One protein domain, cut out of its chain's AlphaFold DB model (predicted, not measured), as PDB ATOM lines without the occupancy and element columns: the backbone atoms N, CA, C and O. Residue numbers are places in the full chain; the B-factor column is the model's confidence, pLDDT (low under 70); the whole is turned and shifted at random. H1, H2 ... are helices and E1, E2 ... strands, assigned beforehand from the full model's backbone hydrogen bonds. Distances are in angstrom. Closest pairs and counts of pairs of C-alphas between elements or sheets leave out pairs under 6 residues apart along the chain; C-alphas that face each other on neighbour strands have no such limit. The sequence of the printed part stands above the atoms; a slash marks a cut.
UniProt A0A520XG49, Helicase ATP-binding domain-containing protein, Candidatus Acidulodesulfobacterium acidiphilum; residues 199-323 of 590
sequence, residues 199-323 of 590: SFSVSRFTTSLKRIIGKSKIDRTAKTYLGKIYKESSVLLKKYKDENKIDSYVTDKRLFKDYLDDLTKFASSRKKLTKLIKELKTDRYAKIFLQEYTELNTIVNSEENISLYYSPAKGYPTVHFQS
ATOM      1  N   SER A 199     -41.037 -15.990  49.144       86.25
ATOM      2  CA  SER A 199     -39.821 -15.600  48.423       86.25
ATOM      3  C   SER A 199     -39.150 -16.764  47.716       86.25
ATOM      4  O   SER A 199     -38.953 -17.818  48.311       86.25
ATOM      5  N   PHE A 200     -38.720 -16.543  46.478       88.81
ATOM      6  CA  PHE A 200     -37.980 -17.526  45.700       88.81
ATOM      7  C   PHE A 200     -36.584 -17.017  45.353       88.81
ATOM      8  O   PHE A 200     -36.413 -15.922  44.817       88.81
ATOM      9  N   SER A 201     -35.577 -17.850  45.614       89.44
ATOM     10  CA  SER A 201     -34.187 -17.587  45.247       89.44
ATOM     11  C   SER A 201     -33.642 -18.729  44.400       89.44
ATOM     12  O   SER A 201     -33.576 -19.873  44.852       89.44
ATOM     13  N   VAL A 202     -33.145 -18.403  43.203       90.62
ATOM     14  CA  VAL A 202     -32.467 -19.376  42.323       90.62
ATOM     15  C   VAL A 202     -31.243 -19.985  43.014       90.62
ATOM     16  O   VAL A 202     -30.915 -21.148  42.781       90.62
ATOM     17  N   SER A 203     -30.573 -19.227  43.887       89.31
ATOM     18  CA  SER A 203     -29.405 -19.696  44.644       89.31
ATOM     19  C   SER A 203     -29.778 -20.803  45.629       89.31
ATOM     20  O   SER A 203     -29.151 -21.871  45.645       89.31
ATOM     21  N   ARG A 204     -30.855 -20.575  46.392       88.19
ATOM     22  CA  ARG A 204     -31.409 -21.552  47.337       88.19
ATOM     23  C   ARG A 204     -31.880 -22.801  46.590       88.19
ATOM     24  O   ARG A 204     -31.376 -23.887  46.855       88.19
ATOM     25  N   PHE A 205     -32.667 -22.606  45.533       88.94
ATOM     26  CA  PHE A 205     -33.162 -23.674  44.661       88.94
ATOM     27  C   PHE A 205     -32.047 -24.537  44.055       88.94
ATOM     28  O   PHE A 205     -32.112 -25.766  44.050       88.94
ATOM     29  N   THR A 206     -30.973 -23.908  43.570       90.69
ATOM     30  CA  THR A 206     -29.820 -24.616  42.988       90.69
ATOM     31  C   THR A 206     -29.071 -25.428  44.047       90.69
ATOM     32  O   THR A 206     -28.646 -26.557  43.788       90.69
ATOM     33  N   THR A 207     -28.938 -24.880  45.257       88.38
ATOM     34  CA  THR A 207     -28.349 -25.579  46.407       88.38
ATOM     35  C   THR A 207     -29.181 -26.798  46.809       88.38
ATOM     36  O   THR A 207     -28.630 -27.891  46.969       88.38
ATOM     37  N   SER A 208     -30.500 -26.638  46.908       86.44
ATOM     38  CA  SER A 208     -31.447 -27.707  47.242       86.44
ATOM     39  C   SER A 208     -31.436 -28.826  46.193       86.44
ATOM     40  O   SER A 208     -31.339 -30.002  46.549       86.44
ATOM     41  N   LEU A 209     -31.378 -28.487  44.898       88.31
ATOM     42  CA  LEU A 209     -31.183 -29.465  43.816       88.31
ATOM     43  C   LEU A 209     -29.898 -30.275  43.973       88.31
ATOM     44  O   LEU A 209     -29.919 -31.500  43.850       88.31
ATOM     45  N   LYS A 210     -28.775 -29.603  44.249       90.62
ATOM     46  CA  LYS A 210     -27.484 -30.273  44.453       90.62
ATOM     47  C   LYS A 210     -27.559 -31.277  45.605       90.62
ATOM     48  O   LYS A 210     -27.004 -32.369  45.490       90.62
ATOM     49  N   ARG A 211     -28.259 -30.922  46.690       87.06
ATOM     50  CA  ARG A 211     -28.481 -31.804  47.846       87.06
ATOM     51  C   ARG A 211     -29.303 -33.032  47.462       87.06
ATOM     52  O   ARG A 211     -28.845 -34.130  47.742       87.06
ATOM     53  N   ILE A 212     -30.424 -32.876  46.754       85.69
ATOM     54  CA  ILE A 212     -31.237 -34.025  46.307       85.69
ATOM     55  C   ILE A 212     -30.428 -34.961  45.409       85.69
ATOM     56  O   ILE A 212     -30.385 -36.163  45.638       85.69
ATOM     57  N   ILE A 213     -29.737 -34.413  44.406       87.94
ATOM     58  CA  ILE A 213     -28.941 -35.202  43.451       87.94
ATOM     59  C   ILE A 213     -27.829 -35.999  44.154       87.94
ATOM     60  O   ILE A 213     -27.459 -37.083  43.691       87.94
ATOM     61  N   GLY A 214     -27.260 -35.435  45.225       85.56
ATOM     62  CA  GLY A 214     -26.139 -36.018  45.957       85.56
ATOM     63  C   GLY A 214     -26.527 -36.927  47.123       85.56
ATOM     64  O   GLY A 214     -25.796 -37.874  47.392       85.56
ATOM     65  N   LYS A 215     -27.635 -36.642  47.816       80.81
ATOM     66  CA  LYS A 215     -27.981 -37.264  49.106       80.81
ATOM     67  C   LYS A 215     -29.274 -38.084  49.091       80.81
ATOM     68  O   LYS A 215     -29.411 -38.975  49.923       80.81
ATOM     69  N   SER A 216     -30.207 -37.820  48.176       79.12
ATOM     70  CA  SER A 216     -31.480 -38.549  48.117       79.12
ATOM     71  C   SER A 216     -31.343 -39.873  47.361       79.12
ATOM     72  O   SER A 216     -30.585 -39.990  46.394       79.12
ATOM     73  N   LYS A 217     -32.127 -40.879  47.765       82.75
ATOM     74  CA  LYS A 217     -32.240 -42.150  47.033       82.75
ATOM     75  C   LYS A 217     -33.165 -41.963  45.830       82.75
ATOM     76  O   LYS A 217     -34.381 -42.046  45.962       82.75
ATOM     77  N   ILE A 218     -32.581 -41.698  44.665       83.06
ATOM     78  CA  ILE A 218     -33.300 -41.472  43.403       83.06
ATOM     79  C   ILE A 218     -32.736 -42.357  42.288       83.06
ATOM     80  O   ILE A 218     -31.542 -42.661  42.275       83.06
ATOM     81  N   ASP A 219     -33.580 -42.757  41.335       85.25
ATOM     82  CA  ASP A 219     -33.139 -43.564  40.196       85.25
ATOM     83  C   ASP A 219     -32.261 -42.768  39.202       85.25
ATOM     84  O   ASP A 219     -32.130 -41.538  39.257       85.25
ATOM     85  N   ARG A 220     -31.627 -43.478  38.259       86.56
ATOM     86  CA  ARG A 220     -30.712 -42.879  37.270       86.56
ATOM     87  C   ARG A 220     -31.409 -41.879  36.339       86.56
ATOM     88  O   ARG A 220     -30.795 -40.882  35.944       86.56
ATOM     89  N   THR A 221     -32.664 -42.128  35.986       85.25
ATOM     90  CA  THR A 221     -33.460 -41.278  35.090       85.25
ATOM     91  C   THR A 221     -33.790 -39.956  35.778       85.25
ATOM     92  O   THR A 221     -33.521 -38.884  35.230       85.25
ATOM     93  N   ALA A 222     -34.271 -40.028  37.017       83.44
ATOM     94  CA  ALA A 222     -34.511 -38.905  37.908       83.44
ATOM     95  C   ALA A 222     -33.238 -38.083  38.123       83.44
ATOM     96  O   ALA A 222     -33.245 -36.867  37.927       83.44
ATOM     97  N   LYS A 223     -32.116 -38.742  38.440       88.00
ATOM     98  CA  LYS A 223     -30.821 -38.078  38.642       88.00
ATOM     99  C   LYS A 223     -30.359 -37.320  37.398       88.00
ATOM    100  O   LYS A 223     -29.895 -36.185  37.505       88.00
ATOM    101  N   THR A 224     -30.527 -37.911  36.216       88.94
ATOM    102  CA  THR A 224     -30.188 -37.267  34.936       88.94
ATOM    103  C   THR A 224     -31.072 -36.045  34.678       88.94
ATOM    104  O   THR A 224     -30.570 -34.977  34.320       88.94
ATOM    105  N   TYR A 225     -32.382 -36.174  34.908       87.88
ATOM    106  CA  TYR A 225     -33.334 -35.079  34.736       87.88
ATOM    107  C   TYR A 225     -33.059 -33.917  35.702       87.88
ATOM    108  O   TYR A 225     -32.919 -32.778  35.260       87.88
ATOM    109  N   LEU A 226     -32.889 -34.196  36.999       88.38
ATOM    110  CA  LEU A 226     -32.534 -33.185  38.001       88.38
ATOM    111  C   LEU A 226     -31.172 -32.540  37.702       88.38
ATOM    112  O   LEU A 226     -31.021 -31.330  37.853       88.38
ATOM    113  N   GLY A 227     -30.200 -33.310  37.202       90.50
ATOM    114  CA  GLY A 227     -28.901 -32.793  36.766       90.50
ATOM    115  C   GLY A 227     -28.999 -31.778  35.623       90.50
ATOM    116  O   GLY A 227     -28.263 -30.788  35.616       90.50
ATOM    117  N   LYS A 228     -29.935 -31.967  34.683       91.12
ATOM    118  CA  LYS A 228     -30.234 -30.971  33.642       91.12
ATOM    119  C   LYS A 228     -30.794 -29.684  34.254       91.12
ATOM    120  O   LYS A 228     -30.304 -28.601  33.944       91.12
ATOM    121  N   ILE A 229     -31.751 -29.803  35.175       90.75
ATOM    122  CA  ILE A 229     -32.354 -28.649  35.858       90.75
ATOM    123  C   ILE A 229     -31.300 -27.874  36.657       90.75
ATOM    124  O   ILE A 229     -31.264 -26.651  36.571       90.75
ATOM    125  N   TYR A 230     -30.414 -28.572  37.371       92.44
ATOM    126  CA  TYR A 230     -29.313 -27.967  38.124       92.44
ATOM    127  C   TYR A 230     -28.367 -27.150  37.233       92.44
ATOM    128  O   TYR A 230     -27.943 -26.054  37.606       92.44
ATOM    129  N   LYS A 231     -28.035 -27.653  36.035       93.38
ATOM    130  CA  LYS A 231     -27.213 -26.905  35.071       93.38
ATOM    131  C   LYS A 231     -27.922 -25.631  34.615       93.38
ATOM    132  O   LYS A 231     -27.315 -24.566  34.628       93.38
ATOM    133  N   GLU A 232     -29.201 -25.730  34.264       92.25
ATOM    134  CA  GLU A 232     -29.994 -24.582  33.811       92.25
ATOM    135  C   GLU A 232     -30.190 -23.538  34.927       92.25
ATOM    136  O   GLU A 232     -30.027 -22.343  34.683       92.25
ATOM    137  N   SER A 233     -30.437 -23.963  36.173       92.31
ATOM    138  CA  SER A 233     -30.540 -23.041  37.313       92.31
ATOM    139  C   SER A 233     -29.199 -22.367  37.620       92.31
ATOM    140  O   SER A 233     -29.163 -21.180  37.934       92.31
ATOM    141  N   SER A 234     -28.083 -23.083  37.448       93.50
ATOM    142  CA  SER A 234     -26.731 -22.529  37.597       93.50
ATOM    143  C   SER A 234     -26.412 -21.453  36.552       93.50
ATOM    144  O   SER A 234     -25.676 -20.515  36.856       93.50
ATOM    145  N   VAL A 235     -26.949 -21.567  35.332       94.31
ATOM    146  CA  VAL A 235     -26.805 -20.534  34.289       94.31
ATOM    147  C   VAL A 235     -27.541 -19.260  34.701       94.31
ATOM    148  O   VAL A 235     -26.935 -18.189  34.696       94.31
ATOM    149  N   LEU A 236     -28.801 -19.373  35.135       92.31
ATOM    150  CA  LEU A 236     -29.571 -18.231  35.645       92.31
ATOM    151  C   LEU A 236     -28.893 -17.579  36.852       92.31
ATOM    152  O   LEU A 236     -28.773 -16.358  36.914       92.31
ATOM    153  N   LEU A 237     -28.397 -18.398  37.784       90.88
ATOM    154  CA  LEU A 237     -27.696 -17.927  38.973       90.88
ATOM    155  C   LEU A 237     -26.479 -17.062  38.622       90.88
ATOM    156  O   LEU A 237     -26.271 -16.026  39.244       90.88
ATOM    157  N   LYS A 238     -25.680 -17.484  37.633       92.50
ATOM    158  CA  LYS A 238     -24.505 -16.730  37.170       92.50
ATOM    159  C   LYS A 238     -24.893 -15.469  36.404       92.50
ATOM    160  O   LYS A 238     -24.263 -14.443  36.616       92.50
ATOM    161  N   LYS A 239     -25.915 -15.545  35.544       94.62
ATOM    162  CA  LYS A 239     -26.361 -14.429  34.693       94.62
ATOM    163  C   LYS A 239     -26.763 -13.195  35.505       94.62
ATOM    164  O   LYS A 239     -26.466 -12.084  35.087       94.62
ATOM    165  N   TYR A 240     -27.434 -13.393  36.638       93.19
ATOM    166  CA  TYR A 240     -28.025 -12.296  37.410       93.19
ATOM    167  C   TYR A 240     -27.325 -12.000  38.742       93.19
ATOM    168  O   TYR A 240     -27.795 -11.133  39.475       93.19
ATOM    169  N   LYS A 241     -26.228 -12.697  39.076       90.88
ATOM    170  CA  LYS A 241     -25.417 -12.367  40.255       90.88
ATOM    171  C   LYS A 241     -24.788 -10.985  40.065       90.88
ATOM    172  O   LYS A 241     -24.153 -10.742  39.045       90.88
ATOM    173  N   ASP A 242     -24.926 -10.122  41.064       83.56
ATOM    174  CA  ASP A 242     -24.371  -8.770  41.037       83.56
ATOM    175  C   ASP A 242     -23.921  -8.371  42.448       83.56
ATOM    176  O   ASP A 242     -24.737  -8.139  43.342       83.56
ATOM    177  N   GLU A 243     -22.605  -8.338  42.660       79.19
ATOM    178  CA  GLU A 243     -22.008  -8.002  43.958       79.19
ATOM    179  C   GLU A 243     -22.125  -6.507  44.279       79.19
ATOM    180  O   GLU A 243     -22.147  -6.138  45.450       79.19
ATOM    181  N   ASN A 244     -22.316  -5.657  43.267       74.25
ATOM    182  CA  ASN A 244     -22.509  -4.219  43.460       74.25
ATOM    183  C   ASN A 244     -23.934  -3.881  43.918       74.25
ATOM    184  O   ASN A 244     -24.186  -2.784  44.406       74.25
ATOM    185  N   LYS A 245     -24.878  -4.821  43.772       70.31
ATOM    186  CA  LYS A 245     -26.275  -4.671  44.206       70.31
ATOM    187  C   LYS A 245     -26.572  -5.364  45.533       70.31
ATOM    188  O   LYS A 245     -27.739  -5.490  45.891       70.31
ATOM    189  N   ILE A 246     -25.562  -5.832  46.261       73.06
ATOM    190  CA  ILE A 246     -25.738  -6.481  47.564       73.06
ATOM    191  C   ILE A 246     -26.640  -5.646  48.491       73.06
ATOM    192  O   ILE A 246     -26.459  -4.439  48.617       73.06
ATOM    193  N   ASP A 247     -27.597  -6.318  49.140       68.25
ATOM    194  CA  ASP A 247     -28.535  -5.720  50.100       68.25
ATOM    195  C   ASP A 247     -29.382  -4.577  49.508       68.25
ATOM    196  O   ASP A 247     -29.680  -3.573  50.155       68.25
ATOM    197  N   SER A 248     -29.779  -4.719  48.239       69.69
ATOM    198  CA  SER A 248     -30.590  -3.719  47.545       69.69
ATOM    199  C   SER A 248     -31.764  -4.337  46.794       69.69
ATOM    200  O   SER A 248     -31.696  -5.448  46.268       69.69
ATOM    201  N   TYR A 249     -32.869  -3.601  46.729       78.88
ATOM    202  CA  TYR A 249     -33.963  -3.932  45.822       78.88
ATOM    203  C   TYR A 249     -33.711  -3.334  44.440       78.88
ATOM    204  O   TYR A 249     -33.149  -2.245  44.305       78.88
ATOM    205  N   VAL A 250     -34.195  -4.029  43.416       81.31
ATOM    206  CA  VAL A 250     -34.095  -3.604  42.022       81.31
ATOM    207  C   VAL A 250     -35.151  -2.556  41.712       81.31
ATOM    208  O   VAL A 250     -36.348  -2.814  41.807       81.31
ATOM    209  N   THR A 251     -34.693  -1.380  41.292       78.56
ATOM    210  CA  THR A 251     -35.532  -0.293  40.764       78.56
ATOM    211  C   THR A 251     -35.559  -0.262  39.233       78.56
ATOM    212  O   THR A 251     -36.468   0.319  38.639       78.56
ATOM    213  N   ASP A 252     -34.589  -0.909  38.579       82.38
ATOM    214  CA  ASP A 252     -34.527  -1.055  37.125       82.38
ATOM    215  C   ASP A 252     -35.632  -2.004  36.632       82.38
ATOM    216  O   ASP A 252     -35.553  -3.229  36.766       82.38
ATOM    217  N   LYS A 253     -36.666  -1.415  36.022       83.75
ATOM    218  CA  LYS A 253     -37.823  -2.141  35.481       83.75
ATOM    219  C   LYS A 253     -37.444  -3.138  34.384       83.75
ATOM    220  O   LYS A 253     -38.114  -4.160  34.256       83.75
ATOM    221  N   ARG A 254     -36.402  -2.860  33.591       87.50
ATOM    222  CA  ARG A 254     -35.962  -3.750  32.510       87.50
ATOM    223  C   ARG A 254     -35.268  -4.972  33.089       87.50
ATOM    224  O   ARG A 254     -35.657  -6.085  32.760       87.50
ATOM    225  N   LEU A 255     -34.321  -4.765  34.005       88.00
ATOM    226  CA  LEU A 255     -33.652  -5.865  34.706       88.00
ATOM    227  C   LEU A 255     -34.663  -6.763  35.433       88.00
ATOM    228  O   LEU A 255     -34.566  -7.988  35.365       88.00
ATOM    229  N   PHE A 256     -35.641  -6.151  36.107       87.88
ATOM    230  CA  PHE A 256     -36.711  -6.871  36.789       87.88
ATOM    231  C   PHE A 256     -37.535  -7.735  35.826       87.88
ATOM    232  O   PHE A 256     -37.715  -8.928  36.076       87.88
ATOM    233  N   LYS A 257     -37.983  -7.154  34.705       88.81
ATOM    234  CA  LYS A 257     -38.752  -7.864  33.679       88.81
ATOM    235  C   LYS A 257     -37.949  -9.001  33.047       88.81
ATOM    236  O   LYS A 257     -38.437 -10.124  33.002       88.81
ATOM    237  N   ASP A 258     -36.709  -8.736  32.642       92.50
ATOM    238  CA  ASP A 258     -35.832  -9.738  32.031       92.50
ATOM    239  C   ASP A 258     -35.621 -10.937  32.969       92.50
ATOM    240  O   ASP A 258     -35.599 -12.085  32.526       92.50
ATOM    241  N   TYR A 259     -35.458 -10.687  34.274       91.75
ATOM    242  CA  TYR A 259     -35.306 -11.745  35.272       91.75
ATOM    243  C   TYR A 259     -36.582 -12.575  35.457       91.75
ATOM    244  O   TYR A 259     -36.508 -13.805  35.490       91.75
ATOM    245  N   LEU A 260     -37.746 -11.924  35.557       89.50
ATOM    246  CA  LEU A 260     -39.027 -12.621  35.669       89.50
ATOM    247  C   LEU A 260     -39.338 -13.453  34.420       89.50
ATOM    248  O   LEU A 260     -39.728 -14.608  34.560       89.50
ATOM    249  N   ASP A 261     -39.095 -12.929  33.219       91.44
ATOM    250  CA  ASP A 261     -39.319 -13.659  31.964       91.44
ATOM    251  C   ASP A 261     -38.471 -14.941  31.900       91.44
ATOM    252  O   ASP A 261     -38.956 -16.014  31.522       91.44
ATOM    253  N   ASP A 262     -37.205 -14.858  32.309       93.25
ATOM    254  CA  ASP A 262     -36.309 -16.011  32.377       93.25
ATOM    255  C   ASP A 262     -36.724 -17.016  33.462       93.25
ATOM    256  O   ASP A 262     -36.667 -18.229  33.229       93.25
ATOM    257  N   LEU A 263     -37.197 -16.547  34.622       90.75
ATOM    258  CA  LEU A 263     -37.758 -17.409  35.667       90.75
ATOM    259  C   LEU A 263     -39.036 -18.122  35.215       90.75
ATOM    260  O   LEU A 263     -39.192 -19.316  35.474       90.75
ATOM    261  N   THR A 264     -39.922 -17.436  34.501       90.62
ATOM    262  CA  THR A 264     -41.166 -18.008  33.970       90.62
ATOM    263  C   THR A 264     -40.874 -19.072  32.911       90.62
ATOM    264  O   THR A 264     -41.436 -20.176  32.947       90.62
ATOM    265  N   LYS A 265     -39.921 -18.817  32.004       90.62
ATOM    266  CA  LYS A 265     -39.415 -19.833  31.059       90.62
ATOM    267  C   LYS A 265     -38.805 -21.025  31.797       90.62
ATOM    268  O   LYS A 265     -39.067 -22.180  31.452       90.62
ATOM    269  N   PHE A 266     -38.028 -20.756  32.844       89.12
ATOM    270  CA  PHE A 266     -37.441 -21.802  33.667       89.12
ATOM    271  C   PHE A 266     -38.518 -22.670  34.320       89.12
ATOM    272  O   PHE A 266     -38.463 -23.884  34.152       89.12
ATOM    273  N   ALA A 267     -39.517 -22.082  34.983       86.25
ATOM    274  CA  ALA A 267     -40.588 -22.796  35.680       86.25
ATOM    275  C   ALA A 267     -41.478 -23.623  34.733       86.25
ATOM    276  O   ALA A 267     -41.711 -24.815  34.971       86.25
ATOM    277  N   SER A 268     -41.920 -23.027  33.620       82.06
ATOM    278  CA  SER A 268     -42.832 -23.656  32.647       82.06
ATOM    279  C   SER A 268     -42.248 -24.907  31.978       82.06
ATOM    280  O   SER A 268     -42.973 -25.859  31.671       82.06
ATOM    281  N   SER A 269     -40.923 -24.971  31.828       75.69
ATOM    282  CA  SER A 269     -40.216 -26.126  31.259       75.69
ATOM    283  C   SER A 269     -40.133 -27.353  32.194       75.69
ATOM    284  O   SER A 269     -39.565 -28.384  31.820       75.69
ATOM    285  N   ARG A 270     -40.688 -27.278  33.417       79.12
ATOM    286  CA  ARG A 270     -40.529 -28.291  34.484       79.12
ATOM    287  C   ARG A 270     -41.788 -29.082  34.823       79.12
ATOM    288  O   ARG A 270     -41.862 -29.663  35.895       79.12
ATOM    289  N   LYS A 271     -42.748 -29.216  33.905       68.31
ATOM    290  CA  LYS A 271     -44.008 -29.956  34.157       68.31
ATOM    291  C   LYS A 271     -43.821 -31.387  34.706       68.31
ATOM    292  O   LYS A 271     -44.662 -31.868  35.459       68.31
ATOM    293  N   LYS A 272     -42.715 -32.069  34.367       73.69
ATOM    294  CA  LYS A 272     -42.386 -33.419  34.881       73.69
ATOM    295  C   LYS A 272     -41.865 -33.418  36.324       73.69
ATOM    296  O   LYS A 272     -41.927 -34.448  36.992       73.69
ATOM    297  N   LEU A 273     -41.377 -32.279  36.810       75.81
ATOM    298  CA  LEU A 273     -40.782 -32.123  38.132       75.81
ATOM    299  C   LEU A 273     -41.810 -32.351  39.243       75.81
ATOM    300  O   LEU A 273     -41.521 -33.067  40.192       75.81
ATOM    301  N   THR A 274     -43.042 -31.863  39.079       70.62
ATOM    302  CA  THR A 274     -44.130 -32.103  40.041       70.62
ATOM    303  C   THR A 274     -44.400 -33.593  40.246       70.62
ATOM    304  O   THR A 274     -44.615 -34.026  41.376       70.62
ATOM    305  N   LYS A 275     -44.385 -34.393  39.170       77.06
ATOM    306  CA  LYS A 275     -44.594 -35.847  39.255       77.06
ATOM    307  C   LYS A 275     -43.429 -36.521  39.981       77.06
ATOM    308  O   LYS A 275     -43.662 -37.249  40.936       77.06
ATOM    309  N   LEU A 276     -42.200 -36.194  39.583       75.06
ATOM    310  CA  LEU A 276     -40.992 -36.760  40.179       75.06
ATOM    311  C   LEU A 276     -40.876 -36.443  41.678       75.06
ATOM    312  O   LEU A 276     -40.568 -37.317  42.477       75.06
ATOM    313  N   ILE A 277     -41.160 -35.204  42.090       67.00
ATOM    314  CA  ILE A 277     -41.086 -34.841  43.511       67.00
ATOM    315  C   ILE A 277     -42.229 -35.489  44.312       67.00
ATOM    316  O   ILE A 277     -42.035 -35.853  45.470       67.00
ATOM    317  N   LYS A 278     -43.416 -35.693  43.714       69.25
ATOM    318  CA  LYS A 278     -44.515 -36.423  44.373       69.25
ATOM    319  C   LYS A 278     -44.135 -37.870  44.717       69.25
ATOM    320  O   LYS A 278     -44.636 -38.382  45.714       69.25
ATOM    321  N   GLU A 279     -43.275 -38.502  43.924       74.56
ATOM    322  CA  GLU A 279     -42.748 -39.851  44.182       74.56
ATOM    323  C   GLU A 279     -41.698 -39.853  45.311       74.56
ATOM    324  O   GLU A 279     -41.510 -40.863  45.981       74.56
ATOM    325  N   LEU A 280     -41.087 -38.698  45.601       72.12
ATOM    326  CA  LEU A 280     -40.066 -38.508  46.638       72.12
ATOM    327  C   LEU A 280     -40.607 -37.842  47.915       72.12
ATOM    328  O   LEU A 280     -39.835 -37.335  48.720       72.12
ATOM    329  N   LYS A 281     -41.926 -37.835  48.138       65.12
ATOM    330  CA  LYS A 281     -42.559 -37.114  49.264       65.12
ATOM    331  C   LYS A 281     -42.047 -37.495  50.651       65.12
ATOM    332  O   LYS A 281     -42.209 -36.700  51.570       65.12
ATOM    333  N   THR A 282     -41.505 -38.695  50.835       68.56
ATOM    334  CA  THR A 282     -40.945 -39.147  52.117       68.56
ATOM    335  C   THR A 282     -39.497 -38.694  52.319       68.56
ATOM    336  O   THR A 282     -39.051 -38.619  53.459       68.56
ATOM    337  N   ASP A 283     -38.787 -38.324  51.249       77.50
ATOM    338  CA  ASP A 283     -37.421 -37.802  51.306       77.50
ATOM    339  C   ASP A 283     -37.421 -36.335  51.754       77.50
ATOM    340  O   ASP A 283     -38.113 -35.478  51.195       77.50
ATOM    341  N   ARG A 284     -36.639 -36.022  52.790       70.88
ATOM    342  CA  ARG A 284     -36.655 -34.685  53.395       70.88
ATOM    343  C   ARG A 284     -36.111 -33.597  52.469       70.88
ATOM    344  O   ARG A 284     -36.652 -32.494  52.447       70.88
ATOM    345  N   TYR A 285     -35.067 -33.893  51.691       77.81
ATOM    346  CA  TYR A 285     -34.486 -32.913  50.776       77.81
ATOM    347  C   TYR A 285     -35.460 -32.640  49.631       77.81
ATOM    348  O   TYR A 285     -35.625 -31.490  49.225       77.81
ATOM    349  N   ALA A 286     -36.177 -33.674  49.180       77.69
ATOM    350  CA  ALA A 286     -37.264 -33.538  48.225       77.69
ATOM    351  C   ALA A 286     -38.444 -32.713  48.770       77.69
ATOM    352  O   ALA A 286     -38.998 -31.918  48.014       77.69
ATOM    353  N   LYS A 287     -38.802 -32.828  50.060       75.25
ATOM    354  CA  LYS A 287     -39.826 -31.967  50.691       75.25
ATOM    355  C   LYS A 287     -39.437 -30.486  50.673       75.25
ATOM    356  O   LYS A 287     -40.238 -29.670  50.227       75.25
ATOM    357  N   ILE A 288     -38.219 -30.149  51.112       74.44
ATOM    358  CA  ILE A 288     -37.714 -28.760  51.117       74.44
ATOM    359  C   ILE A 288     -37.747 -28.187  49.697       74.44
ATOM    360  O   ILE A 288     -38.274 -27.106  49.449       74.44
ATOM    361  N   PHE A 289     -37.251 -28.955  48.732       81.31
ATOM    362  CA  PHE A 289     -37.264 -28.553  47.332       81.31
ATOM    363  C   PHE A 289     -38.672 -28.431  46.739       81.31
ATOM    364  O   PHE A 289     -38.907 -27.560  45.904       81.31
ATOM    365  N   LEU A 290     -39.620 -29.277  47.156       78.12
ATOM    366  CA  LEU A 290     -41.013 -29.164  46.729       78.12
ATOM    367  C   LEU A 290     -41.606 -27.825  47.155       78.12
ATOM    368  O   LEU A 290     -42.304 -27.203  46.363       78.12
ATOM    369  N   GLN A 291     -41.324 -27.394  48.384       78.56
ATOM    370  CA  GLN A 291     -41.773 -26.104  48.888       78.56
ATOM    371  C   GLN A 291     -41.199 -24.959  48.046       78.56
ATOM    372  O   GLN A 291     -41.967 -24.149  47.535       78.56
ATOM    373  N   GLU A 292     -39.887 -24.955  47.793       84.56
ATOM    374  CA  GLU A 292     -39.242 -23.947  46.937       84.56
ATOM    375  C   GLU A 292     -39.796 -23.950  45.500       84.56
ATOM    376  O   GLU A 292     -39.937 -22.903  44.870       84.56
ATOM    377  N   TYR A 293     -40.124 -25.127  44.955       85.25
ATOM    378  CA  TYR A 293     -40.735 -25.237  43.630       85.25
ATOM    379  C   TYR A 293     -42.196 -24.763  43.616       85.25
ATOM    380  O   TYR A 293     -42.635 -24.153  42.640       85.25
ATOM    381  N   THR A 294     -42.960 -25.009  44.681       82.38
ATOM    382  CA  THR A 294     -44.301 -24.434  44.848       82.38
ATOM    383  C   THR A 294     -44.220 -22.912  44.920       82.38
ATOM    384  O   THR A 294     -44.946 -22.251  44.186       82.38
ATOM    385  N   GLU A 295     -43.292 -22.358  45.704       85.38
ATOM    386  CA  GLU A 295     -43.052 -20.910  45.798       85.38
ATOM    387  C   GLU A 295     -42.700 -20.300  44.435       85.38
ATOM    388  O   GLU A 295     -43.270 -19.277  44.059       85.38
ATOM    389  N   LEU A 296     -41.823 -20.954  43.660       87.75
ATOM    390  CA  LEU A 296     -41.524 -20.548  42.284       87.75
ATOM    391  C   LEU A 296     -42.797 -20.465  41.441       87.75
ATOM    392  O   LEU A 296     -43.022 -19.457  40.780       87.75
ATOM    393  N   ASN A 297     -43.621 -21.517  41.459       85.19
ATOM    394  CA  ASN A 297     -44.852 -21.562  40.673       85.19
ATOM    395  C   ASN A 297     -45.861 -20.502  41.124       85.19
ATOM    396  O   ASN A 297     -46.508 -19.896  40.276       85.19
ATOM    397  N   THR A 298     -45.999 -20.250  42.423       84.06
ATOM    398  CA  THR A 298     -46.848 -19.165  42.927       84.06
ATOM    399  C   THR A 298     -46.367 -17.820  42.394       84.06
ATOM    400  O   THR A 298     -47.164 -17.053  41.867       84.06
ATOM    401  N   ILE A 299     -45.061 -17.561  42.460       84.31
ATOM    402  CA  ILE A 299     -44.468 -16.286  42.049       84.31
ATOM    403  C   ILE A 299     -44.609 -16.040  40.545       84.31
ATOM    404  O   ILE A 299     -45.054 -14.969  40.156       84.31
ATOM    405  N   VAL A 300     -44.271 -17.011  39.691       84.94
ATOM    406  CA  VAL A 300     -44.322 -16.815  38.225       84.94
ATOM    407  C   VAL A 300     -45.744 -16.721  37.669       84.94
ATOM    408  O   VAL A 300     -45.923 -16.225  36.563       84.94
ATOM    409  N   ASN A 301     -46.743 -17.208  38.412       82.00
ATOM    410  CA  ASN A 301     -48.158 -17.093  38.048       82.00
ATOM    411  C   ASN A 301     -48.849 -15.898  38.726       82.00
ATOM    412  O   ASN A 301     -50.055 -15.725  38.565       82.00
ATOM    413  N   SER A 302     -48.120 -15.105  39.513       77.31
ATOM    414  CA  SER A 302     -48.648 -13.890  40.128       77.31
ATOM    415  C   SER A 302     -48.381 -12.701  39.208       77.31
ATOM    416  O   SER A 302     -47.249 -12.483  38.788       77.31
ATOM    417  N   GLU A 303     -49.414 -11.922  38.888       65.12
ATOM    418  CA  GLU A 303     -49.287 -10.757  37.994       65.12
ATOM    419  C   GLU A 303     -49.020  -9.445  38.756       65.12
ATOM    420  O   GLU A 303     -48.605  -8.449  38.166       65.12
ATOM    421  N   GLU A 304     -49.187  -9.446  40.082       70.38
ATOM    422  CA  GLU A 304     -49.083  -8.258  40.931       70.38
ATOM    423  C   GLU A 304     -48.323  -8.550  42.239       70.38
ATOM    424  O   GLU A 304     -48.140  -9.700  42.637       70.38
ATOM    425  N   ASN A 305     -47.872  -7.492  42.925       77.12
ATOM    426  CA  ASN A 305     -47.213  -7.549  44.243       77.12
ATOM    427  C   ASN A 305     -45.874  -8.303  44.303       77.12
ATOM    428  O   ASN A 305     -45.531  -8.905  45.324       77.12
ATOM    429  N   ILE A 306     -45.091  -8.235  43.223       82.69
ATOM    430  CA  ILE A 306     -43.754  -8.828  43.152       82.69
ATOM    431  C   ILE A 306     -42.668  -7.748  43.278       82.69
ATOM    432  O   ILE A 306     -42.789  -6.658  42.720       82.69
ATOM    433  N   SER A 307     -41.579  -8.062  43.983       84.81
ATOM    434  CA  SER A 307     -40.340  -7.272  44.005       84.81
ATOM    435  C   SER A 307     -39.102  -8.160  43.899       84.81
ATOM    436  O   SER A 307     -39.162  -9.363  44.149       84.81
ATOM    437  N   LEU A 308     -37.970  -7.569  43.517       86.19
ATOM    438  CA  LEU A 308     -36.692  -8.262  43.370       86.19
ATOM    439  C   LEU A 308     -35.650  -7.640  44.292       86.19
ATOM    440  O   LEU A 308     -35.440  -6.431  44.262       86.19
ATOM    441  N   TYR A 309     -35.000  -8.480  45.090       85.75
ATOM    442  CA  TYR A 309     -34.025  -8.093  46.102       85.75
ATOM    443  C   TYR A 309     -32.740  -8.905  45.964       85.75
ATOM    444  O   TYR A 309     -32.771 -10.113  45.741       85.75
ATOM    445  N   TYR A 310     -31.599  -8.246  46.104       83.25
ATOM    446  CA  TYR A 310     -30.281  -8.855  46.031       83.25
ATOM    447  C   TYR A 310     -29.775  -9.216  47.428       83.25
ATOM    448  O   TYR A 310     -29.625  -8.363  48.298       83.25
ATOM    449  N   SER A 311     -29.469 -10.499  47.632       76.00
ATOM    450  CA  SER A 311     -29.081 -11.041  48.936       76.00
ATOM    451  C   SER A 311     -27.852 -10.330  49.531       76.00
ATOM    452  O   SER A 311     -26.875 -10.149  48.790       76.00
ATOM    453  N   PRO A 312     -27.801 -10.093  50.856       62.91
ATOM    454  CA  PRO A 312     -26.670  -9.441  51.516       62.91
ATOM    455  C   PRO A 312     -25.332 -10.180  51.358       62.91
ATOM    456  O   PRO A 312     -24.280  -9.572  51.228       62.91
ATOM    457  N   ALA A 313     -25.352 -11.514  51.346       63.97
ATOM    458  CA  ALA A 313     -24.112 -12.288  51.411       63.97
ATOM    459  C   ALA A 313     -23.328 -12.329  50.087       63.97
ATOM    460  O   ALA A 313     -22.101 -12.329  50.094       63.97
ATOM    461  N   LYS A 314     -24.023 -12.474  48.949       72.94
ATOM    462  CA  LYS A 314     -23.392 -12.820  47.656       72.94
ATOM    463  C   LYS A 314     -24.013 -12.134  46.435       72.94
ATOM    464  O   LYS A 314     -23.659 -12.487  45.311       72.94
ATOM    465  N   GLY A 315     -24.953 -11.208  46.640       78.06
ATOM    466  CA  GLY A 315     -25.593 -10.483  45.542       78.06
ATOM    467  C   GLY A 315     -26.414 -11.386  44.619       78.06
ATOM    468  O   GLY A 315     -26.345 -11.256  43.399       78.06
ATOM    469  N   TYR A 316     -27.163 -12.342  45.175       86.81
ATOM    470  CA  TYR A 316     -28.085 -13.159  44.393       86.81
ATOM    471  C   TYR A 316     -29.496 -12.569  44.389       86.81
ATOM    472  O   TYR A 316     -30.011 -12.255  45.465       86.81
ATOM    473  N   PRO A 317     -30.155 -12.498  43.221       89.00
ATOM    474  CA  PRO A 317     -31.539 -12.064  43.135       89.00
ATOM    475  C   PRO A 317     -32.482 -13.042  43.848       89.00
ATOM    476  O   PRO A 317     -32.372 -14.265  43.721       89.00
ATOM    477  N   THR A 318     -33.425 -12.475  44.587       88.94
ATOM    478  CA  THR A 318     -34.518 -13.144  45.286       88.94
ATOM    479  C   THR A 318     -35.803 -12.408  44.950       88.94
ATOM    480  O   THR A 318     -35.906 -11.197  45.145       88.94
ATOM    481  N   VAL A 319     -36.775 -13.137  44.414       89.06
ATOM    482  CA  VAL A 319     -38.106 -12.600  44.149       89.06
ATOM    483  C   VAL A 319     -38.920 -12.688  45.426       89.06
ATOM    484  O   VAL A 319     -38.972 -13.750  46.038       89.06
ATOM    485  N   HIS A 320     -39.576 -11.601  45.804       85.56
ATOM    486  CA  HIS A 320     -40.538 -11.558  46.894       85.56
ATOM    487  C   HIS A 320     -41.927 -11.321  46.319       85.56
ATOM    488  O   HIS A 320     -42.104 -10.413  45.512       85.56
ATOM    489  N   PHE A 321     -42.896 -12.117  46.754       85.00
ATOM    490  CA  PHE A 321     -44.305 -11.973  46.415       85.00
ATOM    491  C   PHE A 321     -45.111 -11.752  47.682       85.00
ATOM    492  O   PHE A 321     -44.919 -12.463  48.670       85.00
ATOM    493  N   GLN A 322     -46.018 -10.785  47.637       83.62
ATOM    494  CA  GLN A 322     -46.903 -10.479  48.743       83.62
ATOM    495  C   GLN A 322     -48.352 -10.832  48.381       83.62
ATOM    496  O   GLN A 322     -48.973 -10.180  47.546       83.62
ATOM    497  N   SER A 323     -48.900 -11.860  49.035       80.38
ATOM    498  CA  SER A 323     -50.228 -12.418  48.737       80.38
ATOM    499  C   SER A 323     -51.387 -11.490  49.101       80.38
ATOM    500  O   SER A 323     -52.470 -11.594  48.534       80.38
TER     501      SER A 323
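Overview. This is residues 199 to 323 of the 590 residues of the protein "Helicase ATP-binding domain-containing protein" of Candidatus Acidulodesulfobacterium acidiphilum (UniProt A0A520XG49). Picture an elongated pile of helices, with H1 and H2 as a long helical hairpin and H5 packed beside H1. Toward one end a small three-stranded sheet lies crosswise, with H3 and H5 crossing over one of its faces; short H4 packs on H5 toward the other end. The 125 printed residues hold five named helices and three named strands, in the order E1 H1 H2 H3 H4 H5 E2 E3; the sheet runs E1, E3, E2, antiparallel, and the class is mostly helix. The whole is compact, with a radius of gyration of the C-alphas of 14.6 A, and spans 43 by 28 by 21 A.

Along the chain. Find C-alpha 199 at (-39.821, -15.600, 48.423), where E1 begins and runs to residue 201. H1 follows at residues 202 to 215, 19.6 A long. H2, residues 220 to 240, covers 30.7 A from C-alpha 220 at (-30.712, -42.879, 37.270). Next come H3, residues 253 to 268, 22.3 A; H4, residues 273 to 279; and H5, residues 284 to 300, 24.7 A. E2 is residues 306 to 310, and E3, residues 317 to 322, ends with C-alpha 322 at (-46.903, -10.479, 48.743).

Arrangement. Start at H5, the hub, which touches H1, H3 and H4. It touches H1 at a shallow tilt of 27 degrees, opposite ways, with the C-alphas of Ile 212 and Tyr 285 closest at 5.6 A. H1 and H2 form a hairpin at 26 degrees, closest at C-alphas 213 and 223, 5.9 A. H5 touches H4 with residues 286 to 290 alone, closest at C-alphas 286 and 277, 6.2 A. H3 touches H5 at a steep tilt of 52 degrees, C-alphas 264 and 300 being closest at 5.4 A. H3 and H5 lie on the same face of the sheet, in two layers, helices on one face of a sheet; H5 has a height over the sheet of 7.5 A. In the sheet, look for N 200 and O 319, 2.8 A apart, between E1 and E3, and N 318 and O 309, 2.7 A, between E3 and E2, a hairpin. In each of the five helices every O i to N i+4 pair is within hydrogen-bond range.

Size, cuts and confidence. The C-alphas of Asp 219 and Thr 251 are the two farthest apart, 43.3 A. The printed part has no cut. The one long link, residues 241 to 252, joins H2 to H3, and its residues 248 to 249 pair antiparallel with residues 309 to 310 of E2. The mean pLDDT of the printed part is 83.1; under 70 are residues 247 to 248, 271, 277 to 278, 281 to 282, 303 and 312 to 313.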